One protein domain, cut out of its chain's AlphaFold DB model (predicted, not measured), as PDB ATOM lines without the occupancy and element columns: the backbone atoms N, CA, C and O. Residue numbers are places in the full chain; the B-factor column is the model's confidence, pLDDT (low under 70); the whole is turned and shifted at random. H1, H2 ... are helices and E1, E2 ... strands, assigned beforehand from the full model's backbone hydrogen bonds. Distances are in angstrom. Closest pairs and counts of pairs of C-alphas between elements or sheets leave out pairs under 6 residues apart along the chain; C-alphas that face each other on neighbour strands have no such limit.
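Overview. This is residues 7 to 203 of the 342 residues of an uncharacterized protein of uncultured archaeon (UniProt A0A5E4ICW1). Two sheets are joined end to end where E2 runs on into E3: a larger antiparallel sheet, E4, E3, E8 and E5 in that order, and a small parallel one, E1, E2 and E9. The long helix H4 reaches from the E3 to E4 turn to E1 of the small sheet, with H3 packed on it, H5 crosswise nearby, and the hairpin of E6 and E7 at a far end of the model. The printed part has 197 residues with five named helices and nine named strands, in the order E1 H1 H2 E2 E3 E4 E5 E6 E7 E8 E9 H3 H4 H5. The class is mixed, helices and strands; the whole is compact, with a radius of gyration of the C-alphas of 17.1 A, and rounded, spanning 51 by 45 by 35 A.

Arrangement. E1, residues 7 to 9, and E2, residues 40 to 44, are parallel neighbours at 17 degrees, with N 9 and O 42 within hydrogen-bond range at 2.8 A. With H1, residues 15 to 18, and H2, residues 21 to 37, they form a strand-helix-strand unit, two parallel neighbour strands with helices between them along the chain; its crossover is right-handed. H1 and H2 touch only at the corner by their link, the closest C-alphas being those of Trp 17 and Leu 23, 4.8 A apart. E9, residues 122 to 125, is parallel to E2 at 33 degrees, with N 123 and O 41 at 2.8 A. H2 only grazes this sheet, with its residues 27 to 37. E2 runs on into E3, residues 47 to 53, at 47 degrees. E3 and E4, residues 56 to 62, form a hairpin, with N 49 and O 60 at 2.8 A. E8, residues 99 to 106, is antiparallel to E3, with N 50 and O 103 at 2.8 A, and to E5, residues 75 to 80, with N 77 and O 102 at 2.9 A. H1 is on this sheet at a height of 8.3 A, only just over E5, with 3 of its 4 C-alphas falling on that strand. E6, residues 87 to 89, and E7, residues 92 to 95, form a hairpin, with N 92 and O 89 at 3.0 A. H4, residues 157 to 176, only grazes the larger sheet with residues 157 to 162 and the small sheet with residues 170 to 175. It touches H3, residues 133 to 149, at a steep tilt of 47 degrees, opposite ways; their closest C-alphas, Thr 143 and Ser 165, are 5.4 A apart. With residues 163 to 167 alone, H4 only just touches H5, residues 185 to 197, with 3 pairs of C-alphas within 8 A, the closest Leu 167 and His 187 at 6.6 A; they are about perpendicular, at 81 degrees. In H2, H4 and H5 every O i to N i+4 pair is within hydrogen-bond range, in H3 12 of 13, and H1 is too short for such a pair.

Along the chain. E1 begins at C-alpha 7 at (-22.784, -24.429, -23.926). From first to last C-alpha H2 measures 24.3 A, E3 19.9 A, E4 20.1 A and E8 20.7 A. H3 measures 24.9 A and H4 28.9 A, from C-alpha 157 at (-7.064, -11.315, -46.121). H5 measures 18.7 A and ends at C-alpha 197 at (-15.765, -29.164, -48.290).

Size, cuts and confidence. The two C-alphas farthest apart, those of Asp 84 and Lys 202, are 51.5 A apart. The printed part has no cut. The links E4 to E5 and E8 to E9 are long. Mean pLDDT of the printed part is 82.8; residues 78 to 97, 116 to 117 and 199 to 203 are under 70.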
ATOM      1  N   VAL A   7     -22.981 -25.428 -22.871       93.00
ATOM      2  CA  VAL A   7     -22.784 -24.429 -23.926       93.00
ATOM      3  C   VAL A   7     -21.594 -23.536 -23.611       93.00
ATOM      4  O   VAL A   7     -21.354 -23.187 -22.458       93.00
ATOM      5  N   PHE A   8     -20.847 -23.171 -24.644       94.25
ATOM      6  CA  PHE A   8     -19.685 -22.304 -24.573       94.25
ATOM      7  C   PHE A   8     -19.897 -21.038 -25.406       94.25
ATOM      8  O   PHE A   8     -20.298 -21.093 -26.573       94.25
ATOM      9  N   PHE A   9     -19.596 -19.897 -24.790       94.31
ATOM     10  CA  PHE A   9     -19.651 -18.561 -25.363       94.31
ATOM     11  C   PHE A   9     -18.231 -18.002 -25.523       94.31
ATOM     12  O   PHE A   9     -17.705 -17.375 -24.597       94.31
ATOM     13  N   PRO A  10     -17.590 -18.219 -26.682       93.75
ATOM     14  CA  PRO A  10     -16.283 -17.638 -26.962       93.75
ATOM     15  C   PRO A  10     -16.371 -16.137 -27.231       93.75
ATOM     16  O   PRO A  10     -17.285 -15.675 -27.921       93.75
ATOM     17  N   LEU A  11     -15.366 -15.373 -26.799       90.69
ATOM     18  CA  LEU A  11     -15.212 -13.972 -27.211       90.69
ATOM     19  C   LEU A  11     -14.753 -13.885 -28.674       90.69
ATOM     20  O   LEU A  11     -15.217 -13.035 -29.437       90.69
ATOM     21  N   ARG A  12     -13.835 -14.775 -29.077       89.62
ATOM     22  CA  ARG A  12     -13.151 -14.737 -30.382       89.62
ATOM     23  C   ARG A  12     -14.077 -15.011 -31.565       89.62
ATOM     24  O   ARG A  12     -13.921 -14.347 -32.592       89.62
ATOM     25  N   SER A  13     -15.029 -15.932 -31.428       90.62
ATOM     26  CA  SER A  13     -15.988 -16.278 -32.485       90.62
ATOM     27  C   SER A  13     -17.383 -15.649 -32.368       90.62
ATOM     28  O   SER A  13     -18.316 -16.072 -33.052       90.62
ATOM     29  N   ASN A  14     -17.526 -14.596 -31.556       87.12
ATOM     30  CA  ASN A  14     -18.763 -13.807 -31.466       87.12
ATOM     31  C   ASN A  14     -18.577 -12.324 -31.827       87.12
ATOM     32  O   ASN A  14     -19.437 -11.499 -31.538       87.12
ATOM     33  N   ILE A  15     -17.480 -11.964 -32.506       83.94
ATOM     34  CA  ILE A  15     -17.161 -10.578 -32.903       83.94
ATOM     35  C   ILE A  15     -18.302  -9.911 -33.676       83.94
ATOM     36  O   ILE A  15     -18.578  -8.725 -33.488       83.94
ATOM     37  N   GLY A  16     -18.976 -10.665 -34.546       81.06
ATOM     38  CA  GLY A  16     -20.095 -10.183 -35.344       81.06
ATOM     39  C   GLY A  16     -21.241  -9.647 -34.495       81.06
ATOM     40  O   GLY A  16     -21.924  -8.715 -34.906       81.06
ATOM     41  N   TRP A  17     -21.423 -10.180 -33.291       81.12
ATOM     42  CA  TRP A  17     -22.529  -9.807 -32.416       81.12
ATOM     43  C   TRP A  17     -22.325  -8.472 -31.706       81.12
ATOM     44  O   TRP A  17     -23.274  -7.868 -31.221       81.12
ATOM     45  N   PHE A  18     -21.107  -7.950 -31.736       77.38
ATOM     46  CA  PHE A  18     -20.756  -6.693 -31.091       77.38
ATOM     47  C   PHE A  18     -20.727  -5.500 -32.055       77.38
ATOM     48  O   PHE A  18     -20.415  -4.384 -31.643       77.38
ATOM     49  N   GLN A  19     -21.095  -5.713 -33.323       82.12
ATOM     50  CA  GLN A  19     -21.022  -4.698 -34.380       82.12
ATOM     51  C   GLN A  19     -22.097  -3.606 -34.281       82.12
ATOM     52  O   GLN A  19     -21.906  -2.521 -34.826       82.12
ATOM     53  N   SER A  20     -23.225  -3.879 -33.623       83.50
ATOM     54  CA  SER A  20     -24.317  -2.919 -33.435       83.50
ATOM     55  C   SER A  20     -25.075  -3.191 -32.136       83.50
ATOM     56  O   SER A  20     -25.037  -4.305 -31.620       83.50
ATOM     57  N   ALA A  21     -25.801  -2.190 -31.627       84.06
ATOM     58  CA  ALA A  21     -26.633  -2.344 -30.431       84.06
ATOM     59  C   ALA A  21     -27.713  -3.433 -30.597       84.06
ATOM     60  O   ALA A  21     -27.954  -4.206 -29.678       84.06
ATOM     61  N   GLU A  22     -28.309  -3.555 -31.788       87.31
ATOM     62  CA  GLU A  22     -29.288  -4.608 -32.093       87.31
ATOM     63  C   GLU A  22     -28.670  -6.012 -31.989       87.31
ATOM     64  O   GLU A  22     -29.269  -6.937 -31.442       87.31
ATOM     65  N   LEU A  23     -27.451  -6.193 -32.507       86.94
ATOM     66  CA  LEU A  23     -26.755  -7.477 -32.425       86.94
ATOM     67  C   LEU A  23     -26.300  -7.777 -30.990       86.94
ATOM     68  O   LEU A  23     -26.379  -8.930 -30.563       86.94
ATOM     69  N   GLN A  24     -25.924  -6.741 -30.230       85.62
ATOM     70  CA  GLN A  24     -25.622  -6.841 -28.800       85.62
ATOM     71  C   GLN A  24     -26.857  -7.279 -27.997       85.62
ATOM     72  O   GLN A  24     -26.768  -8.109 -27.093       85.62
ATOM     73  N   GLU A  25     -28.037  -6.783 -28.364       86.56
ATOM     74  CA  GLU A  25     -29.295  -7.212 -27.761       86.56
ATOM     75  C   GLU A  25     -29.596  -8.689 -28.072       86.56
ATOM     76  O   GLU A  25     -29.988  -9.447 -27.182       86.56
ATOM     77  N   LYS A  26     -29.335  -9.134 -29.310       87.38
ATOM     78  CA  LYS A  26     -29.504 -10.541 -29.712       87.38
ATOM     79  C   LYS A  26     -28.572 -11.487 -28.950       87.38
ATOM     80  O   LYS A  26     -29.032 -12.554 -28.541       87.38
ATOM     81  N   ILE A  27     -27.306 -11.117 -28.719       88.00
ATOM     82  CA  ILE A  27     -26.401 -11.928 -27.879       88.00
ATOM     83  C   ILE A  27     -26.844 -11.955 -26.431       88.00
ATOM     84  O   ILE A  27     -26.905 -13.035 -25.852       88.00
ATOM     85  N   ALA A  28     -27.230 -10.811 -25.865       88.88
ATOM     86  CA  ALA A  28     -27.748 -10.768 -24.505       88.88
ATOM     87  C   ALA A  28     -28.967 -11.687 -24.354       88.88
ATOM     88  O   ALA A  28     -29.024 -12.470 -23.408       88.88
ATOM     89  N   ASN A  29     -29.893 -11.664 -25.320       88.94
ATOM     90  CA  ASN A  29     -31.029 -12.578 -25.334       88.94
ATOM     91  C   ASN A  29     -30.589 -14.049 -25.387       88.94
ATOM     92  O   ASN A  29     -31.024 -14.840 -24.558       88.94
ATOM     93  N   LYS A  30     -29.687 -14.428 -26.304       88.62
ATOM     94  CA  LYS A  30     -29.245 -15.829 -26.417       88.62
ATOM     95  C   LYS A  30     -28.457 -16.325 -25.205       88.62
ATOM     96  O   LYS A  30     -28.613 -17.487 -24.831       88.62
ATOM     97  N   VAL A  31     -27.642 -15.474 -24.577       91.00
ATOM     98  CA  VAL A  31     -26.973 -15.794 -23.303       91.00
ATOM     99  C   VAL A  31     -28.020 -16.101 -22.240       91.00
ATOM    100  O   VAL A  31     -27.961 -17.157 -21.621       91.00
ATOM    101  N   LYS A  32     -29.021 -15.230 -22.081       91.06
ATOM    102  CA  LYS A  32     -30.087 -15.396 -21.083       91.06
ATOM    103  C   LYS A  32     -30.954 -16.626 -21.357       91.06
ATOM    104  O   LYS A  32     -31.190 -17.411 -20.450       91.06
ATOM    105  N   GLN A  33     -31.334 -16.875 -22.610       89.50
ATOM    106  CA  GLN A  33     -32.018 -18.114 -23.013       89.50
ATOM    107  C   GLN A  33     -31.193 -19.356 -22.674       89.50
ATOM    108  O   GLN A  33     -31.719 -20.352 -22.186       89.50
ATOM    109  N   SER A  34     -29.880 -19.288 -22.883       91.19
ATOM    110  CA  SER A  34     -28.996 -20.402 -22.556       91.19
ATOM    111  C   SER A  34     -28.848 -20.601 -21.046       91.19
ATOM    112  O   SER A  34     -28.835 -21.741 -20.594       91.19
ATOM    113  N   ILE A  35     -28.827 -19.510 -20.271       92.12
ATOM    114  CA  ILE A  35     -28.941 -19.514 -18.801       92.12
ATOM    115  C   ILE A  35     -30.211 -20.181 -18.335       92.12
ATOM    116  O   ILE A  35     -30.199 -20.806 -17.289       92.12
ATOM    117  N   LEU A  36     -31.285 -20.126 -19.098       89.38
ATOM    118  CA  LEU A  36     -32.512 -20.793 -18.722       89.38
ATOM    119  C   LEU A  36     -32.510 -22.286 -19.097       89.38
ATOM    120  O   LEU A  36     -33.046 -23.097 -18.347       89.38
ATOM    121  N   LEU A  37     -31.893 -22.674 -20.214       87.56
ATOM    122  CA  LEU A  37     -32.030 -24.029 -20.766       87.56
ATOM    123  C   LEU A  37     -30.891 -24.994 -20.404       87.56
ATOM    124  O   LEU A  37     -31.156 -26.163 -20.132       87.56
ATOM    125  N   TYR A  38     -29.638 -24.532 -20.391       90.88
ATOM    126  CA  TYR A  38     -28.475 -25.408 -20.228       90.88
ATOM    127  C   TYR A  38     -28.169 -25.739 -18.767       90.88
ATOM    128  O   TYR A  38     -28.480 -24.982 -17.841       90.88
ATOM    129  N   ASP A  39     -27.505 -26.877 -18.573       91.50
ATOM    130  CA  ASP A  39     -27.071 -27.357 -17.264       91.50
ATOM    131  C   ASP A  39     -25.755 -26.708 -16.842       91.50
ATOM    132  O   ASP A  39     -25.599 -26.386 -15.671       91.50
ATOM    133  N   GLU A  40     -24.843 -26.459 -17.789       94.06
ATOM    134  CA  GLU A  40     -23.612 -25.699 -17.556       94.06
ATOM    135  C   GLU A  40     -23.315 -24.726 -18.698       94.06
ATOM    136  O   GLU A  40     -23.532 -25.013 -19.880       94.06
ATOM    137  N   ILE A  41     -22.763 -23.573 -18.339       94.38
ATOM    138  CA  ILE A  41     -22.511 -22.466 -19.256       94.38
ATOM    139  C   ILE A  41     -21.085 -22.002 -19.057       94.38
ATOM    140  O   ILE A  41     -20.711 -21.581 -17.970       94.38
ATOM    141  N   TYR A  42     -20.297 -22.061 -20.118       94.69
ATOM    142  CA  TYR A  42     -18.918 -21.609 -20.131       94.69
ATOM    143  C   TYR A  42     -18.860 -20.257 -20.829       94.69
ATOM    144  O   TYR A  42     -19.219 -20.145 -22.002       94.69
ATOM    145  N   ILE A  43     -18.407 -19.231 -20.118       93.25
ATOM    146  CA  ILE A  43     -18.212 -17.888 -20.661       93.25
ATOM    147  C   ILE A  43     -16.717 -17.622 -20.713       93.25
ATOM    148  O   ILE A  43     -16.039 -17.697 -19.688       93.25
ATOM    149  N   GLU A  44     -16.191 -17.305 -21.895       92.75
ATOM    150  CA  GLU A  44     -14.833 -16.777 -21.970       92.75
ATOM    151  C   GLU A  44     -14.790 -15.398 -21.296       92.75
ATOM    152  O   GLU A  44     -15.389 -14.443 -21.789       92.75
ATOM    153  N   ASP A  45     -14.105 -15.304 -20.155       90.06
ATOM    154  CA  ASP A  45     -13.972 -14.056 -19.398       90.06
ATOM    155  C   ASP A  45     -12.762 -13.257 -19.885       90.06
ATOM    156  O   ASP A  45     -11.818 -13.815 -20.438       90.06
ATOM    157  N   GLY A  46     -12.766 -11.948 -19.674       89.50
ATOM    158  CA  GLY A  46     -11.719 -11.026 -20.097       89.50
ATOM    159  C   GLY A  46     -12.120 -10.143 -21.274       89.50
ATOM    160  O   GLY A  46     -13.259 -10.131 -21.737       89.50
ATOM    161  N   THR A  47     -11.150  -9.371 -21.753       89.31
ATOM    162  CA  THR A  47     -11.353  -8.386 -22.816       89.31
ATOM    163  C   THR A  47     -10.495  -8.746 -24.022       89.31
ATOM    164  O   THR A  47      -9.260  -8.781 -23.946       89.31
ATOM    165  N   LEU A  48     -11.147  -8.980 -25.161       88.69
ATOM    166  CA  LEU A  48     -10.489  -9.221 -26.440       88.69
ATOM    167  C   LEU A  48     -10.398  -7.914 -27.226       88.69
ATOM    168  O   LEU A  48     -11.415  -7.315 -27.557       88.69
ATOM    169  N   MET A  49      -9.184  -7.504 -27.572       88.00
ATOM    170  CA  MET A  49      -8.907  -6.352 -28.422       88.00
ATOM    171  C   MET A  49      -8.212  -6.806 -29.695       88.00
ATOM    172  O   MET A  49      -7.238  -7.560 -29.657       88.00
ATOM    173  N   VAL A  50      -8.694  -6.322 -30.830       87.12
ATOM    174  CA  VAL A  50      -8.145  -6.658 -32.135       87.12
ATOM    175  C   VAL A  50      -7.979  -5.407 -32.970       87.12
ATOM    176  O   VAL A  50      -8.887  -4.585 -33.083       87.12
ATOM    177  N   GLU A  51      -6.833  -5.325 -33.630       85.69
ATOM    178  CA  GLU A  51      -6.574  -4.392 -34.715       85.69
ATOM    179  C   GLU A  51      -6.251  -5.174 -35.985       85.69
ATOM    180  O   GLU A  51      -5.391  -6.055 -35.995       85.69
ATOM    181  N   VAL A  52      -6.930  -4.846 -37.077       86.62
ATOM    182  CA  VAL A  52      -6.670  -5.423 -38.393       86.62
ATOM    183  C   VAL A  52      -6.119  -4.333 -39.298       86.62
ATOM    184  O   VAL A  52      -6.802  -3.354 -39.583       86.62
ATOM    185  N   LYS A  53      -4.892  -4.515 -39.779       86.88
ATOM    186  CA  LYS A  53      -4.175  -3.632 -40.706       86.88
ATOM    187  C   LYS A  53      -4.101  -4.263 -42.100       86.88
ATOM    188  O   LYS A  53      -4.288  -5.470 -42.237       86.88
ATOM    189  N   PRO A  54      -3.770  -3.492 -43.151       84.62
ATOM    190  CA  PRO A  54      -3.574  -4.043 -44.494       84.62
ATOM    191  C   PRO A  54      -2.543  -5.178 -44.578       84.62
ATOM    192  O   PRO A  54      -2.673  -6.060 -45.421       84.62
ATOM    193  N   ASN A  55      -1.534  -5.166 -43.706       85.06
ATOM    194  CA  ASN A  55      -0.422  -6.116 -43.703       85.06
ATOM    195  C   ASN A  55      -0.514  -7.203 -42.616       85.06
ATOM    196  O   ASN A  55       0.394  -8.024 -42.523       85.06
ATOM    197  N   GLY A  56      -1.566  -7.227 -41.792       87.38
ATOM    198  CA  GLY A  56      -1.681  -8.204 -40.709       87.38
ATOM    199  C   GLY A  56      -2.739  -7.844 -39.673       87.38
ATOM    200  O   GLY A  56      -3.457  -6.860 -39.812       87.38
ATOM    201  N   SER A  57      -2.839  -8.644 -38.620       87.25
ATOM    202  CA  SER A  57      -3.694  -8.368 -37.466       87.25
ATOM    203  C   SER A  57      -2.893  -8.466 -36.172       87.25
ATOM    204  O   SER A  57      -1.864  -9.138 -36.101       87.25
ATOM    205  N   SER A  58      -3.335  -7.745 -35.150       86.12
ATOM    206  CA  SER A  58      -2.801  -7.789 -33.791       86.12
ATOM    207  C   SER A  58      -3.948  -8.110 -32.847       86.12
ATOM    208  O   SER A  58      -4.997  -7.475 -32.914       86.12
ATOM    209  N   VAL A  59      -3.753  -9.117 -31.999       87.25
ATOM    210  CA  VAL A  59      -4.753  -9.589 -31.038       87.25
ATOM    211  C   VAL A  59      -4.160  -9.476 -29.644       87.25
ATOM    212  O   VAL A  59      -3.143 -10.101 -29.341       87.25
ATOM    213  N   LEU A  60      -4.807  -8.694 -28.790       87.75
ATOM    214  CA  LEU A  60      -4.501  -8.601 -27.374       87.75
ATOM    215  C   LEU A  60      -5.682  -9.159 -26.588       87.75
ATOM    216  O   LEU A  60      -6.824  -8.773 -26.795       87.75
ATOM    217  N   TYR A  61      -5.389 -10.062 -25.664       88.50
ATOM    218  CA  TYR A  61      -6.361 -10.566 -24.706       88.50
ATOM    219  C   TYR A  61      -5.895 -10.158 -23.317       88.50
ATOM    220  O   TYR A  61      -4.774 -10.508 -22.921       88.50
ATOM    221  N   ALA A  62      -6.734  -9.397 -22.625       88.56
ATOM    222  CA  ALA A  62      -6.527  -8.985 -21.250       88.56
ATOM    223  C   ALA A  62      -7.391  -9.862 -20.329       88.56
ATOM    224  O   ALA A  62      -8.591  -9.987 -20.582       88.56
ATOM    225  N   PRO A  63      -6.812 -10.475 -19.283       88.25
ATOM    226  CA  PRO A  63      -7.587 -11.245 -18.315       88.25
ATOM    227  C   PRO A  63      -8.550 -10.334 -17.525       88.25
ATOM    228  O   PRO A  63      -8.346  -9.114 -17.487       88.25
ATOM    229  N   PRO A  64      -9.576 -10.902 -16.867       84.81
ATOM    230  CA  PRO A  64     -10.471 -10.153 -15.993       84.81
ATOM    231  C   PRO A  64      -9.700  -9.441 -14.878       84.81
ATOM    232  O   PRO A  64      -8.621  -9.869 -14.464       84.81
ATOM    233  N   GLY A  65     -10.238  -8.307 -14.427       84.06
ATOM    234  CA  GLY A  65      -9.609  -7.443 -13.422       84.06
ATOM    235  C   GLY A  65      -8.418  -6.624 -13.931       84.06
ATOM    236  O   GLY A  65      -7.904  -5.784 -13.196       84.06
ATOM    237  N   ARG A  66      -7.973  -6.822 -15.183       85.19
ATOM    238  CA  ARG A  66      -6.907  -6.001 -15.774       85.19
ATOM    239  C   ARG A  66      -7.367  -4.574 -16.061       85.19
ATOM    240  O   ARG A  66      -6.582  -3.651 -15.872       85.19
ATOM    241  N   PHE A  67      -8.606  -4.414 -16.519       81.50
ATOM    242  CA  PHE A  67      -9.219  -3.110 -16.741       81.50
ATOM    243  C   PHE A  67     -10.225  -2.790 -15.636       81.50
ATOM    244  O   PHE A  67     -10.958  -3.692 -15.221       81.50
ATOM    245  N   PRO A  68     -10.289  -1.522 -15.193       83.00
ATOM    246  CA  PRO A  68     -11.408  -1.007 -14.411       83.00
ATOM    247  C   PRO A  68     -12.761  -1.289 -15.085       83.00
ATOM    248  O   PRO A  68     -12.844  -1.334 -16.313       83.00
ATOM    249  N   GLU A  69     -13.823  -1.470 -14.295       80.75
ATOM    250  CA  GLU A  69     -15.163  -1.827 -14.798       80.75
ATOM    251  C   GLU A  69     -15.725  -0.805 -15.796       80.75
ATOM    252  O   GLU A  69     -16.272  -1.189 -16.829       80.75
ATOM    253  N   ASP A  70     -15.507   0.490 -15.561       79.38
ATOM    254  CA  ASP A  70     -15.909   1.581 -16.461       79.38
ATOM    255  C   ASP A  70     -15.186   1.532 -17.819       79.38
ATOM    256  O   ASP A  70     -15.682   2.047 -18.824       79.38
ATOM    257  N   GLN A  71     -14.038   0.855 -17.870       76.44
ATOM    258  CA  GLN A  71     -13.283   0.591 -19.086       76.44
ATOM    259  C   GLN A  71     -13.615  -0.769 -19.713       76.44
ATOM    260  O   GLN A  71     -13.123  -1.047 -20.806       76.44
ATOM    261  N   ARG A  72     -14.447  -1.625 -19.106       76.75
ATOM    262  CA  ARG A  72     -14.920  -2.877 -19.730       76.75
ATOM    263  C   ARG A  72     -16.075  -2.569 -20.686       76.75
ATOM    264  O   ARG A  72     -17.260  -2.659 -20.370       76.75
ATOM    265  N   SER A  73     -15.707  -2.135 -21.886       75.88
ATOM    266  CA  SER A  73     -16.617  -1.696 -22.944       75.88
ATOM    267  C   SER A  73     -16.650  -2.660 -24.129       75.88
ATOM    268  O   SER A  73     -15.700  -3.394 -24.400       75.88
ATOM    269  N   ILE A  74     -17.758  -2.600 -24.869       74.75
ATOM    270  CA  ILE A  74     -17.859  -3.143 -26.218       74.75
ATOM    271  C   ILE A  74     -17.676  -1.971 -27.182       74.75
ATOM    272  O   ILE A  74     -18.477  -1.035 -27.179       74.75
ATOM    273  N   GLU A  75     -16.638  -2.024 -28.008       76.12
ATOM    274  CA  GLU A  75     -16.337  -1.014 -29.021       76.12
ATOM    275  C   GLU A  75     -16.083  -1.709 -30.357       76.12
ATOM    276  O   GLU A  75     -15.302  -2.657 -30.442       76.12
ATOM    277  N   TYR A  76     -16.727  -1.233 -31.421       72.69
ATOM    278  CA  TYR A  76     -16.534  -1.769 -32.761       72.69
ATOM    279  C   TYR A  76     -16.435  -0.637 -33.779       72.69
ATOM    280  O   TYR A  76     -17.325   0.208 -33.870       72.69
ATOM    281  N   GLN A  77     -15.349  -0.621 -34.550       71.50
ATOM    282  CA  GLN A  77     -15.066   0.406 -35.549       71.50
ATOM    283  C   GLN A  77     -14.481  -0.226 -36.824       71.50
ATOM    284  O   GLN A  77     -13.613  -1.104 -36.768       71.50
ATOM    285  N   ARG A  78     -14.944   0.223 -37.995       68.12
ATOM    286  CA  ARG A  78     -14.463  -0.204 -39.322       68.12
ATOM    287  C   ARG A  78     -13.946   0.976 -40.127       68.12
ATOM    288  O   ARG A  78     -14.338   2.106 -39.863       68.12
ATOM    289  N   ASP A  79     -13.096   0.666 -41.108       60.59
ATOM    290  CA  ASP A  79     -12.617   1.606 -42.125       60.59
ATOM    291  C   ASP A  79     -12.007   2.874 -41.510       60.59
ATOM    292  O   ASP A  79     -12.298   4.001 -41.904       60.59
ATOM    293  N   LEU A  80     -11.158   2.674 -40.498       60.75
ATOM    294  CA  LEU A  80     -10.560   3.765 -39.745       60.75
ATOM    295  C   LEU A  80      -9.411   4.389 -40.532       60.75
ATOM    296  O   LEU A  80      -8.376   3.756 -40.789       60.75
ATOM    297  N   GLU A  81      -9.585   5.668 -40.856       61.81
ATOM    298  CA  GLU A  81      -8.489   6.512 -41.307       61.81
ATOM    299  C   GLU A  81      -7.391   6.581 -40.228       61.81
ATOM    300  O   GLU A  81      -7.671   6.404 -39.037       61.81
ATOM    301  N   PRO A  82      -6.121   6.793 -40.619       55.31
ATOM    302  CA  PRO A  82      -5.033   6.943 -39.666       55.31
ATOM    303  C   PRO A  82      -5.367   8.042 -38.656       55.31
ATOM    304  O   PRO A  82      -5.568   9.195 -39.021       55.31
ATOM    305  N   THR A  83      -5.422   7.681 -37.380       52.91
ATOM    306  CA  THR A  83      -5.486   8.650 -36.292       52.91
ATOM    307  C   THR A  83      -4.072   8.922 -35.798       52.91
ATOM    308  O   THR A  83      -3.358   7.987 -35.434       52.91
ATOM    309  N   ASP A  84      -3.689  10.199 -35.730       47.16
ATOM    310  CA  ASP A  84      -2.432  10.637 -35.099       47.16
ATOM    311  C   ASP A  84      -2.450  10.454 -33.572       47.16
ATOM    312  O   ASP A  84      -1.424  10.574 -32.906       47.16
ATOM    313  N   ILE A  85      -3.626  10.159 -33.008       47.94
ATOM    314  CA  ILE A  85      -3.820   9.920 -31.584       47.94
ATOM    315  C   ILE A  85      -3.660   8.415 -31.325       47.94
ATOM    316  O   ILE A  85      -4.521   7.633 -31.745       47.94
ATOM    317  N   PRO A  86      -2.581   7.986 -30.651       52.53
ATOM    318  CA  PRO A  86      -2.423   6.600 -30.255       52.53
ATOM    319  C   PRO A  86      -3.459   6.248 -29.189       52.53
ATOM    320  O   PRO A  86      -3.565   6.923 -28.164       52.53
ATOM    321  N   THR A  87      -4.193   5.156 -29.387       54.28
ATOM    322  CA  THR A  87      -4.971   4.570 -28.294       54.28
ATOM    323  C   THR A  87      -3.988   3.902 -27.337       54.28
ATOM    324  O   THR A  87      -3.361   2.890 -27.666       54.28
ATOM    325  N   THR A  88      -3.799   4.508 -26.172       52.12
ATOM    326  CA  THR A  88      -3.029   3.928 -25.072       52.12
ATOM    327  C   THR A  88      -3.967   3.254 -24.094       52.12
ATOM    328  O   THR A  88      -4.909   3.881 -23.614       52.12
ATOM    329  N   ILE A  89      -3.671   2.003 -23.761       53.00
ATOM    330  CA  ILE A  89      -4.308   1.289 -22.657       53.00
ATOM    331  C   ILE A  89      -3.179   0.886 -21.705       53.00
ATOM    332  O   ILE A  89      -2.197   0.290 -22.145       53.00
ATOM    333  N   ASP A  90      -3.258   1.291 -20.434       50.72
ATOM    334  CA  ASP A  90      -2.185   1.136 -19.431       50.72
ATOM    335  C   ASP A  90      -0.806   1.673 -19.876       50.72
ATOM    336  O   ASP A  90       0.238   1.115 -19.541       50.72
ATOM    337  N   GLY A  91      -0.772   2.736 -20.685       52.84
ATOM    338  CA  GLY A  91       0.484   3.284 -21.222       52.84
ATOM    339  C   GLY A  91       1.136   2.440 -22.327       52.84
ATOM    340  O   GLY A  91       2.168   2.841 -22.862       52.84
ATOM    341  N   ILE A  92       0.529   1.318 -22.729       55.47
ATOM    342  CA  ILE A  92       0.936   0.568 -23.920       55.47
ATOM    343  C   ILE A  92       0.294   1.241 -25.130       55.47
ATOM    344  O   ILE A  92      -0.931   1.274 -25.276       55.47
ATOM    345  N   GLN A  93       1.136   1.799 -25.996       57.31
ATOM    346  CA  GLN A  93       0.734   2.376 -27.273       57.31
ATOM    347  C   GLN A  93       0.311   1.228 -28.198       57.31
ATOM    348  O   GLN A  93       1.155   0.542 -28.768       57.31
ATOM    349  N   LEU A  94      -0.991   0.952 -28.282       54.00
ATOM    350  CA  LEU A  94      -1.462  -0.246 -28.981       54.00
ATOM    351  C   LEU A  94      -1.696  -0.001 -30.471       54.00
ATOM    352  O   LEU A  94      -1.569  -0.939 -31.250       54.00
ATOM    353  N   LEU A  95      -2.011   1.231 -30.886       57.19
ATOM    354  CA  LEU A  95      -2.659   1.457 -32.179       57.19
ATOM    355  C   LEU A  95      -2.098   2.700 -32.895       57.19
ATOM    356  O   LEU A  95      -2.422   3.830 -32.541       57.19
ATOM    357  N   THR A  96      -1.282   2.493 -33.934       56.53
ATOM    358  CA  THR A  96      -0.866   3.533 -34.897       56.53
ATOM    359  C   THR A  96      -1.060   3.039 -36.336       56.53
ATOM    360  O   THR A  96      -0.757   1.879 -36.649       56.53
ATOM    361  N   GLY A  97      -1.524   3.926 -37.227       64.44
ATOM    362  CA  GLY A  97      -1.658   3.684 -38.674       64.44
ATOM    363  C   GLY A  97      -3.065   3.311 -39.167       64.44
ATOM    364  O   GLY A  97      -4.010   3.191 -38.386       64.44
ATOM    365  N   LYS A  98      -3.198   3.144 -40.494       76.06
ATOM    366  CA  LYS A  98      -4.461   2.794 -41.170       76.06
ATOM    367  C   LYS A  98      -4.936   1.403 -40.751       76.06
ATOM    368  O   LYS A  98      -4.184   0.433 -40.887       76.06
ATOM    369  N   SER A  99      -6.187   1.302 -40.307       79.81
ATOM    370  CA  SER A  99      -6.782   0.042 -39.854       79.81
ATOM    371  C   SER A  99      -8.051  -0.280 -40.632       79.81
ATOM    372  O   SER A  99      -8.917   0.561 -40.825       79.81
ATOM    373  N   ILE A 100      -8.162  -1.531 -41.064       82.88
ATOM    374  CA  ILE A 100      -9.348  -2.106 -41.703       82.88
ATOM    375  C   ILE A 100     -10.474  -2.247 -40.673       82.88
ATOM    376  O   ILE A 100     -11.630  -1.940 -40.951       82.88
ATOM    377  N   ALA A 101     -10.136  -2.723 -39.474       82.56
ATOM    378  CA  ALA A 101     -11.084  -2.892 -38.383       82.56
ATOM    379  C   ALA A 101     -10.375  -2.783 -37.032       82.56
ATOM    380  O   ALA A 101      -9.227  -3.218 -36.893       82.56
ATOM    381  N   ARG A 102     -11.077  -2.241 -36.038       82.81
ATOM    382  CA  ARG A 102     -10.702  -2.287 -34.625       82.81
ATOM    383  C   ARG A 102     -11.907  -2.703 -33.807       82.81
ATOM    384  O   ARG A 102     -13.008  -2.197 -34.024       82.81
ATOM    385  N   PHE A 103     -11.704  -3.612 -32.869       84.56
ATOM    386  CA  PHE A 103     -12.762  -3.978 -31.943       84.56
ATOM    387  C   PHE A 103     -12.225  -4.377 -30.580       84.56
ATOM    388  O   PHE A 103     -11.132  -4.932 -30.465       84.56
ATOM    389  N   LYS A 104     -13.025  -4.077 -29.564       86.38
ATOM    390  CA  LYS A 104     -12.844  -4.425 -28.162       86.38
ATOM    391  C   LYS A 104     -14.136  -5.070 -27.689       86.38
ATOM    392  O   LYS A 104     -15.208  -4.489 -27.844       86.38
ATOM    393  N   ILE A 105     -14.040  -6.287 -27.183       86.19
ATOM    394  CA  ILE A 105     -15.192  -7.107 -26.829       86.19
ATOM    395  C   ILE A 105     -14.997  -7.638 -25.421       86.19
ATOM    396  O   ILE A 105     -13.915  -8.122 -25.082       86.19
ATOM    397  N   ASP A 106     -16.066  -7.567 -24.641       87.81
ATOM    398  CA  ASP A 106     -16.131  -8.067 -23.279       87.81
ATOM    399  C   ASP A 106     -17.573  -8.496 -22.969       87.81
ATOM    400  O   ASP A 106     -18.515  -7.738 -23.226       87.81
ATOM    401  N   PHE A 107     -17.758  -9.703 -22.429       86.88
ATOM    402  CA  PHE A 107     -19.075 -10.185 -22.000       86.88
ATOM    403  C   PHE A 107     -19.536  -9.566 -20.677       86.88
ATOM    404  O   PHE A 107     -20.714  -9.687 -20.347       86.88
ATOM    405  N   PHE A 108     -18.654  -8.875 -19.945       85.25
ATOM    406  CA  PHE A 108     -18.916  -8.306 -18.621       85.25
ATOM    407  C   PHE A 108     -20.249  -7.579 -18.515       85.25
ATOM    408  O   PHE A 108     -21.009  -7.846 -17.596       85.25
ATOM    409  N   LYS A 109     -20.583  -6.737 -19.500       81.25
ATOM    410  CA  LYS A 109     -21.834  -5.966 -19.493       81.25
ATOM    411  C   LYS A 109     -23.101  -6.823 -19.453       81.25
ATOM    412  O   LYS A 109     -24.127  -6.363 -18.974       81.25
ATOM    413  N   ILE A 110     -23.059  -8.054 -19.966       85.00
ATOM    414  CA  ILE A 110     -24.211  -8.968 -19.916       85.00
ATOM    415  C   ILE A 110     -24.408  -9.517 -18.494       85.00
ATOM    416  O   ILE A 110     -25.537  -9.806 -18.105       85.00
ATOM    417  N   PHE A 111     -23.323  -9.633 -17.727       86.38
ATOM    418  CA  PHE A 111     -23.281 -10.201 -16.378       86.38
ATOM    419  C   PHE A 111     -23.048  -9.136 -15.294       86.38
ATOM    420  O   PHE A 111     -22.719  -9.475 -14.159       86.38
ATOM    421  N   GLU A 112     -23.195  -7.854 -15.632       83.12
ATOM    422  CA  GLU A 112     -22.995  -6.745 -14.701       83.12
ATOM    423  C   GLU A 112     -23.935  -6.887 -13.494       83.12
ATOM    424  O   GLU A 112     -25.128  -7.160 -13.644       83.12
ATOM    425  N   GLY A 113     -23.381  -6.725 -12.289       77.69
ATOM    426  CA  GLY A 113     -24.121  -6.863 -11.035       77.69
ATOM    427  C   GLY A 113     -24.298  -8.298 -10.529       77.69
ATOM    428  O   GLY A 113     -24.981  -8.483  -9.525       77.69
ATOM    429  N   LEU A 114     -23.697  -9.302 -11.178       79.56
ATOM    430  CA  LEU A 114     -23.618 -10.654 -10.623       79.56
ATOM    431  C   LEU A 114     -22.302 -10.890  -9.884       79.56
ATOM    432  O   LEU A 114     -21.222 -10.689 -10.444       79.56
ATOM    433  N   GLU A 115     -22.390 -11.422  -8.667       74.44
ATOM    434  CA  GLU A 115     -21.228 -11.995  -7.997       74.44
ATOM    435  C   GLU A 115     -20.933 -13.378  -8.599       74.44
ATOM    436  O   GLU A 115     -21.778 -14.272  -8.649       74.44
ATOM    437  N   GLN A 116     -19.710 -13.559  -9.106       67.44
ATOM    438  CA  GLN A 116     -19.305 -14.768  -9.840       67.44
ATOM    439  C   GLN A 116     -19.413 -16.059  -9.005       67.44
ATOM    440  O   GLN A 116     -19.461 -17.149  -9.569       67.44
ATOM    441  N   SER A 117     -19.429 -15.949  -7.674       63.12
ATOM    442  CA  SER A 117     -19.519 -17.070  -6.733       63.12
ATOM    443  C   SER A 117     -20.908 -17.686  -6.606       63.12
ATOM    444  O   SER A 117     -21.024 -18.791  -6.076       63.12
ATOM    445  N   ASP A 118     -21.948 -17.001  -7.075       73.12
ATOM    446  CA  ASP A 118     -23.316 -17.317  -6.662       73.12
ATOM    447  C   ASP A 118     -23.934 -18.471  -7.460       73.12
ATOM    448  O   ASP A 118     -24.897 -19.096  -7.018       73.12
ATOM    449  N   PHE A 119     -23.351 -18.813  -8.617       82.31
ATOM    450  CA  PHE A 119     -23.949 -19.756  -9.562       82.31
ATOM    451  C   PHE A 119     -22.940 -20.804 -10.032       82.31
ATOM    452  O   PHE A 119     -22.140 -20.574 -10.933       82.31
ATOM    453  N   ASN A 120     -23.027 -22.012  -9.469       88.19
ATOM    454  CA  ASN A 120     -22.142 -23.138  -9.801       88.19
ATOM    455  C   ASN A 120     -22.227 -23.612 -11.270       88.19
ATOM    456  O   ASN A 120     -21.323 -24.300 -11.750       88.19
ATOM    457  N   PHE A 121     -23.301 -23.258 -11.977       91.75
ATOM    458  CA  PHE A 121     -23.538 -23.650 -13.362       91.75
ATOM    459  C   PHE A 121     -22.998 -22.645 -14.391       91.75
ATOM    460  O   PHE A 121     -22.882 -23.000 -15.565       91.75
ATOM    461  N   ILE A 122     -22.642 -21.419 -13.982       93.06
ATOM    462  CA  ILE A 122     -22.003 -20.418 -14.849       93.06
ATOM    463  C   ILE A 122     -20.505 -20.417 -14.546       93.06
ATOM    464  O   ILE A 122     -20.068 -20.089 -13.447       93.06
ATOM    465  N   LYS A 123     -19.699 -20.795 -15.535       92.81
ATOM    466  CA  LYS A 123     -18.253 -20.972 -15.411       92.81
ATOM    467  C   LYS A 123     -17.536 -19.949 -16.281       92.81
ATOM    468  O   LYS A 123     -17.475 -20.083 -17.503       92.81
ATOM    469  N   PHE A 124     -16.965 -18.938 -15.638       90.62
ATOM    470  CA  PHE A 124     -16.070 -17.981 -16.281       90.62
ATOM    471  C   PHE A 124     -14.687 -18.613 -16.456       90.62
ATOM    472  O   PHE A 124     -14.079 -19.082 -15.494       90.62
ATOM    473  N   ILE A 125     -14.203 -18.669 -17.694       91.06
ATOM    474  CA  ILE A 125     -12.980 -19.392 -18.058       91.06
ATOM    475  C   ILE A 125     -11.990 -18.495 -18.802       91.06
ATOM    476  O   ILE A 125     -12.370 -17.637 -19.598       91.06
ATOM    477  N   LEU A 126     -10.699 -18.731 -18.562       88.69
ATOM    478  CA  LEU A 126      -9.596 -18.016 -19.206       88.69
ATOM    479  C   LEU A 126      -8.896 -18.927 -20.193       88.69
ATOM    480  O   LEU A 126      -8.148 -19.809 -19.798       88.69
ATOM    481  N   ILE A 127      -9.078 -18.703 -21.487       81.06
ATOM    482  CA  ILE A 127      -8.581 -19.683 -22.460       81.06
ATOM    483  C   ILE A 127      -7.080 -19.508 -22.737       81.06
ATOM    484  O   ILE A 127      -6.369 -20.460 -23.070       81.06
ATOM    485  N   LYS A 128      -6.549 -18.289 -22.580       73.25
ATOM    486  CA  LYS A 128      -5.144 -18.005 -22.886       73.25
ATOM    487  C   LYS A 128      -4.213 -18.679 -21.871       73.25
ATOM    488  O   LYS A 128      -4.214 -18.328 -20.697       73.25
ATOM    489  N   GLY A 129      -3.373 -19.595 -22.359       70.94
ATOM    490  CA  GLY A 129      -2.398 -20.339 -21.552       70.94
ATOM    491  C   GLY A 129      -2.924 -21.642 -20.942       70.94
ATOM    492  O   GLY A 129      -2.164 -22.325 -20.266       70.94
ATOM    493  N   GLN A 130      -4.190 -21.999 -21.188       74.19
ATOM    494  CA  GLN A 130      -4.780 -23.262 -20.722       74.19
ATOM    495  C   GLN A 130      -4.760 -24.373 -21.778       74.19
ATOM    496  O   GLN A 130      -5.021 -25.528 -21.453       74.19
ATOM    497  N   ILE A 131      -4.448 -24.044 -23.034       77.69
ATOM    498  CA  ILE A 131      -4.405 -25.013 -24.127       77.69
ATOM    499  C   ILE A 131      -3.002 -25.643 -24.216       77.69
ATOM    500  O   ILE A 131      -2.021 -24.908 -24.337       77.69
ATOM    501  N   PRO A 132      -2.881 -26.985 -24.176       84.94
ATOM    502  CA  PRO A 132      -1.600 -27.664 -24.381       84.94
ATOM    503  C   PRO A 132      -0.963 -27.350 -25.749       84.94
ATOM    504  O   PRO A 132      -1.657 -27.235 -26.754       84.94
ATOM    505  N   GLU A 133       0.370 -27.268 -25.828       87.00
ATOM    506  CA  GLU A 133       1.092 -26.870 -27.059       87.00
ATOM    507  C   GLU A 133       0.787 -27.742 -28.295       87.00
ATOM    508  O   GLU A 133       0.928 -27.307 -29.441       87.00
ATOM    509  N   GLU A 134       0.397 -28.998 -28.090       87.94
ATOM    510  CA  GLU A 134      -0.015 -29.908 -29.163       87.94
ATOM    511  C   GLU A 134      -1.263 -29.415 -29.905       87.94
ATOM    512  O   GLU A 134      -1.339 -29.516 -31.131       87.94
ATOM    513  N   PHE A 135      -2.191 -28.786 -29.192       88.31
ATOM    514  CA  PHE A 135      -3.396 -28.213 -29.770       88.31
ATOM    515  C   PHE A 135      -3.098 -26.965 -30.595       88.31
ATOM    516  O   PHE A 135      -3.694 -26.790 -31.653       88.31
ATOM    517  N   ASP A 136      -2.115 -26.151 -30.201       88.31
ATOM    518  CA  ASP A 136      -1.657 -25.022 -31.019       88.31
ATOM    519  C   ASP A 136      -1.152 -25.484 -32.393       88.31
ATOM    520  O   ASP A 136      -1.326 -24.785 -33.396       88.31
ATOM    521  N   LYS A 137      -0.527 -26.668 -32.466       91.56
ATOM    522  CA  LYS A 137      -0.102 -27.257 -33.744       91.56
ATOM    523  C   LYS A 137      -1.307 -27.668 -34.587       91.56
ATOM    524  O   LYS A 137      -1.325 -27.341 -35.772       91.56
ATOM    525  N   ILE A 138      -2.307 -28.308 -33.975       92.38
ATOM    526  CA  ILE A 138      -3.563 -28.692 -34.639       92.38
ATOM    527  C   ILE A 138      -4.283 -27.444 -35.165       92.38
ATOM    528  O   ILE A 138      -4.567 -27.362 -36.355       92.38
ATOM    529  N   ILE A 139      -4.481 -26.425 -34.322       91.44
ATOM    530  CA  ILE A 139      -5.135 -25.164 -34.701       91.44
ATOM    531  C   ILE A 139      -4.405 -24.508 -35.873       91.44
ATOM    532  O   ILE A 139      -5.047 -24.074 -36.830       91.44
ATOM    533  N   LYS A 140      -3.066 -24.442 -35.838       93.44
ATOM    534  CA  LYS A 140      -2.267 -23.879 -36.939       93.44
ATOM    535  C   LYS A 140      -2.415 -24.684 -38.225       93.44
ATOM    536  O   LYS A 140      -2.497 -24.083 -39.297       93.44
ATOM    537  N   GLN A 141      -2.422 -26.011 -38.137       94.38
ATOM    538  CA  GLN A 141      -2.611 -26.881 -39.293       94.38
ATOM    539  C   GLN A 141      -3.996 -26.665 -39.915       94.38
ATOM    540  O   GLN A 141      -4.067 -26.260 -41.075       94.38
ATOM    541  N   GLU A 142      -5.060 -26.822 -39.127       92.56
ATOM    542  CA  GLU A 142      -6.456 -26.625 -39.546       92.56
ATOM    543  C   GLU A 142      -6.672 -25.232 -40.141       92.56
ATOM    544  O   GLU A 142      -7.215 -25.075 -41.230       92.56
ATOM    545  N   THR A 143      -6.133 -24.203 -39.486       94.06
ATOM    546  CA  THR A 143      -6.203 -22.821 -39.968       94.06
ATOM    547  C   THR A 143      -5.538 -22.659 -41.336       94.06
ATOM    548  O   THR A 143      -6.063 -21.966 -42.206       94.06
ATOM    549  N   ASN A 144      -4.378 -23.280 -41.561       94.88
ATOM    550  CA  ASN A 144      -3.687 -23.204 -42.849       94.88
ATOM    551  C   ASN A 144      -4.421 -23.968 -43.957       94.88
ATOM    552  O   ASN A 144      -4.337 -23.573 -45.123       94.88
ATOM    553  N   GLU A 145      -5.105 -25.057 -43.620       92.50
ATOM    554  CA  GLU A 145      -5.937 -25.817 -44.549       92.50
ATOM    555  C   GLU A 145      -7.203 -25.033 -44.913       92.50
ATOM    556  O   GLU A 145      -7.442 -24.772 -46.097       92.50
ATOM    557  N   ASP A 146      -7.924 -24.522 -43.918       92.69
ATOM    558  CA  ASP A 146      -9.133 -23.718 -44.105       92.69
ATOM    559  C   ASP A 146      -8.857 -22.444 -44.908       92.69
ATOM    560  O   ASP A 146      -9.610 -22.106 -45.818       92.69
ATOM    561  N   LYS A 147      -7.728 -21.757 -44.673       93.06
ATOM    562  CA  LYS A 147      -7.311 -20.594 -45.485       93.06
ATOM    563  C   LYS A 147      -7.161 -20.919 -46.973       93.06
ATOM    564  O   LYS A 147      -7.347 -20.040 -47.819       93.06
ATOM    565  N   LYS A 148      -6.781 -22.157 -47.316       91.25
ATOM    566  CA  LYS A 148      -6.653 -22.597 -48.715       91.25
ATOM    567  C   LYS A 148      -8.013 -22.903 -49.336       91.25
ATOM    568  O   LYS A 148      -8.163 -22.670 -50.535       91.25
ATOM    569  N   GLN A 149      -8.954 -23.416 -48.547       89.31
ATOM    570  CA  GLN A 149     -10.286 -23.821 -48.999       89.31
ATOM    571  C   GLN A 149     -11.255 -22.628 -49.064       89.31
ATOM    572  O   GLN A 149     -11.929 -22.427 -50.069       89.31
ATOM    573  N   LEU A 150     -11.242 -21.762 -48.051       88.69
ATOM    574  CA  LEU A 150     -12.167 -20.640 -47.862       88.69
ATOM    575  C   LEU A 150     -11.671 -19.338 -48.521       88.69
ATOM    576  O   LEU A 150     -11.737 -18.245 -47.951       88.69
ATOM    577  N   LYS A 151     -11.123 -19.438 -49.737       86.44
ATOM    578  CA  LYS A 151     -10.578 -18.280 -50.474       86.44
ATOM    579  C   LYS A 151     -11.654 -17.337 -51.014       86.44
ATOM    580  O   LYS A 151     -11.341 -16.189 -51.317       86.44
ATOM    581  N   ASP A 152     -12.885 -17.817 -51.143       86.94
ATOM    582  CA  ASP A 152     -14.040 -17.117 -51.711       86.94
ATOM    583  C   ASP A 152     -14.731 -16.157 -50.721       86.94
ATOM    584  O   ASP A 152     -15.653 -15.428 -51.093       86.94
ATOM    585  N   LEU A 153     -14.296 -16.137 -49.457       85.00
ATOM    586  CA  LEU A 153     -14.796 -15.201 -48.455       85.00
ATOM    587  C   LEU A 153     -14.492 -13.758 -48.872       85.00
ATOM    588  O   LEU A 153     -13.335 -13.349 -48.964       85.00
ATOM    589  N   LYS A 154     -15.551 -12.968 -49.090       86.75
ATOM    590  CA  LYS A 154     -15.482 -11.553 -49.486       86.75
ATOM    591  C   LYS A 154     -15.081 -10.659 -48.305       86.75
ATOM    592  O   LYS A 154     -15.885  -9.882 -47.801       86.75
ATOM    593  N   MET A 155     -13.842 -10.792 -47.846       86.00
ATOM    594  CA  MET A 155     -13.275 -10.005 -46.750       86.00
ATOM    595  C   MET A 155     -11.758  -9.827 -46.923       86.00
ATOM    596  O   MET A 155     -11.115 -10.663 -47.561       86.00
ATOM    597  N   PRO A 156     -11.159  -8.759 -46.362       87.31
ATOM    598  CA  PRO A 156      -9.716  -8.554 -46.428       87.31
ATOM    599  C   PRO A 156      -8.938  -9.727 -45.828       87.31
ATOM    600  O   PRO A 156      -9.307 -10.245 -44.773       87.31
ATOM    601  N   MET A 157      -7.842 -10.121 -46.482       90.88
ATOM    602  CA  MET A 157      -7.064 -11.315 -46.121       90.88
ATOM    603  C   MET A 157      -6.673 -11.370 -44.631       90.88
ATOM    604  O   MET A 157      -6.899 -12.415 -44.024       90.88
ATOM    605  N   PRO A 158      -6.187 -10.286 -43.989       88.94
ATOM    606  CA  PRO A 158      -5.838 -10.338 -42.567       88.94
ATOM    607  C   PRO A 158      -7.043 -10.568 -41.644       88.94
ATOM    608  O   PRO A 158      -6.928 -11.276 -40.646       88.94
ATOM    609  N   LEU A 159      -8.211 -10.013 -41.989       88.12
ATOM    610  CA  LEU A 159      -9.452 -10.238 -41.242       88.12
ATOM    611  C   LEU A 159      -9.938 -11.680 -41.419       88.12
ATOM    612  O   LEU A 159     -10.291 -12.334 -40.443       88.12
ATOM    613  N   ARG A 160      -9.910 -12.185 -42.656       90.50
ATOM    614  CA  ARG A 160     -10.273 -13.569 -42.981       90.50
ATOM    615  C   ARG A 160      -9.461 -14.566 -42.180       90.50
ATOM    616  O   ARG A 160     -10.005 -15.464 -41.549       90.50
ATOM    617  N   ASP A 161      -8.151 -14.392 -42.229       92.25
ATOM    618  CA  ASP A 161      -7.198 -15.286 -41.603       92.25
ATOM    619  C   ASP A 161      -7.358 -15.299 -40.079       92.25
ATOM    620  O   ASP A 161      -7.239 -16.360 -39.469       92.25
ATOM    621  N   LEU A 162      -7.674 -14.144 -39.484       90.81
ATOM    622  CA  LEU A 162      -7.998 -14.034 -38.067       90.81
ATOM    623  C   LEU A 162      -9.298 -14.767 -37.713       90.81
ATOM    624  O   LEU A 162      -9.304 -15.557 -36.776       90.81
ATOM    625  N   ILE A 163     -10.382 -14.531 -38.458       91.38
ATOM    626  CA  ILE A 163     -11.689 -15.156 -38.202       91.38
ATOM    627  C   ILE A 163     -11.589 -16.687 -38.308       91.38
ATOM    628  O   ILE A 163     -12.088 -17.398 -37.440       91.38
ATOM    629  N   ILE A 164     -10.893 -17.206 -39.327       93.56
ATOM    630  CA  ILE A 164     -10.651 -18.652 -39.479       93.56
ATOM    631  C   ILE A 164      -9.852 -19.201 -38.289       93.56
ATOM    632  O   ILE A 164     -10.177 -20.263 -37.760       93.56
ATOM    633  N   SER A 165      -8.808 -18.487 -37.859       92.94
ATOM    634  CA  SER A 165      -7.994 -18.909 -36.715       92.94
ATOM    635  C   SER A 165      -8.801 -18.938 -35.418       92.94
ATOM    636  O   SER A 165      -8.662 -19.882 -34.647       92.94
ATOM    637  N   ASN A 166      -9.639 -17.925 -35.189       92.56
ATOM    638  CA  ASN A 166     -10.527 -17.848 -34.033       92.56
ATOM    639  C   ASN A 166     -11.516 -19.017 -34.021       92.56
ATOM    640  O   ASN A 166     -11.628 -19.702 -33.011       92.56
ATOM    641  N   LEU A 167     -12.147 -19.304 -35.165       93.62
ATOM    642  CA  LEU A 167     -13.093 -20.410 -35.289       93.62
ATOM    643  C   LEU A 167     -12.471 -21.756 -34.912       93.62
ATOM    644  O   LEU A 167     -13.043 -22.501 -34.125       93.62
ATOM    645  N   ASN A 168     -11.302 -22.076 -35.472       93.50
ATOM    646  CA  ASN A 168     -10.640 -23.352 -35.197       93.50
ATOM    647  C   ASN A 168     -10.210 -23.474 -33.734       93.50
ATOM    648  O   ASN A 168     -10.294 -24.557 -33.157       93.50
ATOM    649  N   TYR A 169      -9.784 -22.363 -33.134       92.56
ATOM    650  CA  TYR A 169      -9.460 -22.302 -31.716       92.56
ATOM    651  C   TYR A 169     -10.686 -22.618 -30.852       92.56
ATOM    652  O   TYR A 169     -10.634 -23.504 -29.999       92.56
ATOM    653  N   ASP A 170     -11.808 -21.948 -31.116       93.19
ATOM    654  CA  ASP A 170     -13.006 -22.075 -30.293       93.19
ATOM    655  C   ASP A 170     -13.731 -23.418 -30.521       93.19
ATOM    656  O   ASP A 170     -14.231 -23.998 -29.559       93.19
ATOM    657  N   ILE A 171     -13.729 -23.978 -31.744       91.50
ATOM    658  CA  ILE A 171     -14.243 -25.338 -32.020       91.50
ATOM    659  C   ILE A 171     -13.490 -26.370 -31.187       91.50
ATOM    660  O   ILE A 171     -14.101 -27.215 -30.528       91.50
ATOM    661  N   LEU A 172     -12.161 -26.305 -31.215       90.69
ATOM    662  CA  LEU A 172     -11.331 -27.243 -30.483       90.69
ATOM    663  C   LEU A 172     -11.547 -27.103 -28.974       90.69
ATOM    664  O   LEU A 172     -11.678 -28.101 -28.267       90.69
ATOM    665  N   PHE A 173     -11.627 -25.866 -28.485       90.62
ATOM    666  CA  PHE A 173     -11.876 -25.614 -27.075       90.62
ATOM    667  C   PHE A 173     -13.263 -26.106 -26.638       90.62
ATOM    668  O   PHE A 173     -13.392 -26.750 -25.601       90.62
ATOM    669  N   SER A 174     -14.289 -25.913 -27.468       90.75
ATOM    670  CA  SER A 174     -15.626 -26.466 -27.230       90.75
ATOM    671  C   SER A 174     -15.621 -27.996 -27.171       90.75
ATOM    672  O   SER A 174     -16.341 -28.585 -26.367       90.75
ATOM    673  N   ALA A 175     -14.791 -28.656 -27.987       88.62
ATOM    674  CA  ALA A 175     -14.627 -30.107 -27.930       88.62
ATOM    675  C   ALA A 175     -13.974 -30.558 -26.612       88.62
ATOM    676  O   ALA A 175     -14.413 -31.548 -26.026       88.62
ATOM    677  N   LEU A 176     -12.984 -29.811 -26.104       88.81
ATOM    678  CA  LEU A 176     -12.369 -30.064 -24.792       88.81
ATOM    679  C   LEU A 176     -13.365 -29.900 -23.639       88.81
ATOM    680  O   LEU A 176     -13.363 -30.697 -22.703       88.81
ATOM    681  N   LEU A 177     -14.241 -28.900 -23.733       90.12
ATOM    682  CA  LEU A 177     -15.323 -28.674 -22.775       90.12
ATOM    683  C   LEU A 177     -16.491 -29.662 -22.921       90.12
ATOM    684  O   LEU A 177     -17.379 -29.675 -22.069       90.12
ATOM    685  N   GLN A 178     -16.519 -30.460 -23.994       89.19
ATOM    686  CA  GLN A 178     -17.675 -31.273 -24.385       89.19
ATOM    687  C   GLN A 178     -18.965 -30.440 -24.413       89.19
ATOM    688  O   GLN A 178     -20.000 -30.838 -23.872       89.19
ATOM    689  N   SER A 179     -18.879 -29.246 -24.999       89.19
ATOM    690  CA  SER A 179     -19.972 -28.283 -25.068       89.19
ATOM    691  C   SER A 179     -20.422 -28.029 -26.498       89.19
ATOM    692  O   SER A 179     -19.649 -28.158 -27.451       89.19
ATOM    693  N   ALA A 180     -21.676 -27.604 -26.645       88.56
ATOM    694  CA  ALA A 180     -22.085 -26.838 -27.811       88.56
ATOM    695  C   ALA A 180     -21.363 -25.482 -27.807       88.56
ATOM    696  O   ALA A 180     -21.016 -24.960 -26.749       88.56
ATOM    697  N   ILE A 181     -21.165 -24.894 -28.981       89.69
ATOM    698  CA  ILE A 181     -20.562 -23.570 -29.136       89.69
ATOM    699  C   ILE A 181     -21.602 -22.610 -29.700       89.69
ATOM    700  O   ILE A 181     -22.253 -22.914 -30.703       89.69
ATOM    701  N   LEU A 182     -21.763 -21.449 -29.067       89.81
ATOM    702  CA  LEU A 182     -22.565 -20.376 -29.634       89.81
ATOM    703  C   LEU A 182     -21.683 -19.479 -30.503       89.81
ATOM    704  O   LEU A 182     -20.666 -18.958 -30.048       89.81
ATOM    705  N   LEU A 183     -22.093 -19.307 -31.755       89.56
ATOM    706  CA  LEU A 183     -21.345 -18.581 -32.772       89.56
ATOM    707  C   LEU A 183     -22.190 -17.472 -33.380       89.56
ATOM    708  O   LEU A 183     -23.409 -17.615 -33.542       89.56
ATOM    709  N   ASP A 184     -21.518 -16.406 -33.808       88.25
ATOM    710  CA  ASP A 184     -22.157 -15.402 -34.642       88.25
ATOM    711  C   ASP A 184     -22.488 -15.941 -36.046       88.25
ATOM    712  O   ASP A 184     -22.037 -17.008 -36.471       88.25
ATOM    713  N   SER A 185     -23.279 -15.181 -36.805       85.00
ATOM    714  CA  SER A 185     -23.688 -15.577 -38.157       85.00
ATOM    715  C   SER A 185     -22.513 -15.717 -39.128       85.00
ATOM    716  O   SER A 185     -22.587 -16.516 -40.059       85.00
ATOM    717  N   THR A 186     -21.423 -14.971 -38.919       86.00
ATOM    718  CA  THR A 186     -20.231 -15.053 -39.774       86.00
ATOM    719  C   THR A 186     -19.526 -16.386 -39.552       86.00
ATOM    720  O   THR A 186     -19.237 -17.099 -40.508       86.00
ATOM    721  N   HIS A 187     -19.295 -16.758 -38.296       89.69
ATOM    722  CA  HIS A 187     -18.661 -18.016 -37.919       89.69
ATOM    723  C   HIS A 187     -19.550 -19.223 -38.222       89.69
ATOM    724  O   HIS A 187     -19.046 -20.251 -38.670       89.69
ATOM    725  N   HIS A 188     -20.870 -19.086 -38.087       84.50
ATOM    726  CA  HIS A 188     -21.814 -20.124 -38.495       84.50
ATOM    727  C   HIS A 188     -21.694 -20.453 -39.993       84.50
ATOM    728  O   HIS A 188     -21.500 -21.611 -40.355       84.50
ATOM    729  N   GLN A 189     -21.686 -19.433 -40.863       85.31
ATOM    730  CA  GLN A 189     -21.492 -19.621 -42.310       85.31
ATOM    731  C   GLN A 189     -20.145 -20.279 -42.643       85.31
ATOM    732  O   GLN A 189     -20.037 -21.034 -43.610       85.31
ATOM    733  N   LEU A 190     -19.101 -20.003 -41.858       87.50
ATOM    734  CA  LEU A 190     -17.800 -20.651 -42.035       87.50
ATOM    735  C   LEU A 190     -17.847 -22.137 -41.702       87.50
ATOM    736  O   LEU A 190     -17.277 -22.928 -42.452       87.50
ATOM    737  N   ILE A 191     -18.555 -22.525 -40.639       87.25
ATOM    738  CA  ILE A 191     -18.780 -23.939 -40.322       87.25
ATOM    739  C   ILE A 191     -19.551 -24.627 -41.445       87.25
ATOM    740  O   ILE A 191     -19.148 -25.709 -41.873       87.25
ATOM    741  N   GLU A 192     -20.625 -24.016 -41.953       84.44
ATOM    742  CA  GLU A 192     -21.403 -24.583 -43.061       84.44
ATOM    743  C   GLU A 192     -20.527 -24.833 -44.292       84.44
ATOM    744  O   GLU A 192     -20.550 -25.928 -44.861       84.44
ATOM    745  N   LYS A 193     -19.688 -23.856 -44.657       87.00
ATOM    746  CA  LYS A 193     -18.719 -24.010 -45.747       87.00
ATOM    747  C   LYS A 193     -17.695 -25.106 -45.458       87.00
ATOM    748  O   LYS A 193     -17.478 -25.954 -46.320       87.00
ATOM    749  N   LYS A 194     -17.094 -25.131 -44.261       86.44
ATOM    750  CA  LYS A 194     -16.123 -26.166 -43.856       86.44
ATOM    751  C   LYS A 194     -16.737 -27.568 -43.953       86.44
ATOM    752  O   LYS A 194     -16.115 -28.471 -44.507       86.44
ATOM    753  N   CYS A 195     -17.991 -27.730 -43.528       82.00
ATOM    754  CA  CYS A 195     -18.732 -28.987 -43.659       82.00
ATOM    755  C   CYS A 195     -18.964 -29.379 -45.126       82.00
ATOM    756  O   CYS A 195     -18.830 -30.548 -45.474       82.00
ATOM    757  N   ALA A 196     -19.285 -28.418 -45.996       82.62
ATOM    758  CA  ALA A 196     -19.505 -28.679 -47.418       82.62
ATOM    759  C   ALA A 196     -18.235 -29.167 -48.145       82.62
ATOM    760  O   ALA A 196     -18.334 -29.975 -49.068       82.62
ATOM    761  N   TYR A 197     -17.047 -28.717 -47.723       80.44
ATOM    762  CA  TYR A 197     -15.765 -29.164 -48.290       80.44
ATOM    763  C   TYR A 197     -15.284 -30.518 -47.759       80.44
ATOM    764  O   TYR A 197     -14.422 -31.144 -48.376       80.44
ATOM    765  N   ALA A 198     -15.862 -31.000 -46.660       74.25
ATOM    766  CA  ALA A 198     -15.515 -32.272 -46.045       74.25
ATOM    767  C   ALA A 198     -16.749 -33.186 -45.912       74.25
ATOM    768  O   ALA A 198     -17.113 -33.569 -44.802       74.25
ATOM    769  N   PRO A 199     -17.378 -33.609 -47.028       64.31
ATOM    770  CA  PRO A 199     -18.619 -34.393 -47.003       64.31
ATOM    771  C   PRO A 199     -18.462 -35.768 -46.331       64.31
ATOM    772  O   PRO A 199     -19.448 -36.384 -45.935       64.31
ATOM    773  N   ASN A 200     -17.221 -36.247 -46.191       59.97
ATOM    774  CA  ASN A 200     -16.894 -37.498 -45.507       59.97
ATOM    775  C   ASN A 200     -16.773 -37.345 -43.981       59.97
ATOM    776  O   ASN A 200     -16.752 -38.357 -43.277       59.97
ATOM    777  N   LEU A 201     -16.699 -36.115 -43.454       60.41
ATOM    778  CA  LEU A 201     -16.894 -35.876 -42.027       60.41
ATOM    779  C   LEU A 201     -18.378 -36.085 -41.745       60.41
ATOM    780  O   LEU A 201     -19.214 -35.226 -42.028       60.41
ATOM    781  N   LYS A 202     -18.720 -37.253 -41.194       56.44
ATOM    782  CA  LYS A 202     -20.047 -37.446 -40.612       56.44
ATOM    783  C   LYS A 202     -20.228 -36.358 -39.560       56.44
ATOM    784  O   LYS A 202     -19.410 -36.266 -38.647       56.44
ATOM    785  N   ARG A 203     -21.283 -35.546 -39.685       56.31
ATOM    786  CA  ARG A 203     -21.727 -34.679 -38.592       56.31
ATOM    787  C   ARG A 203     -22.078 -35.581 -37.418       56.31
ATOM    788  O   ARG A 203     -23.169 -36.126 -37.347       56.31
TER     789      ARG A 203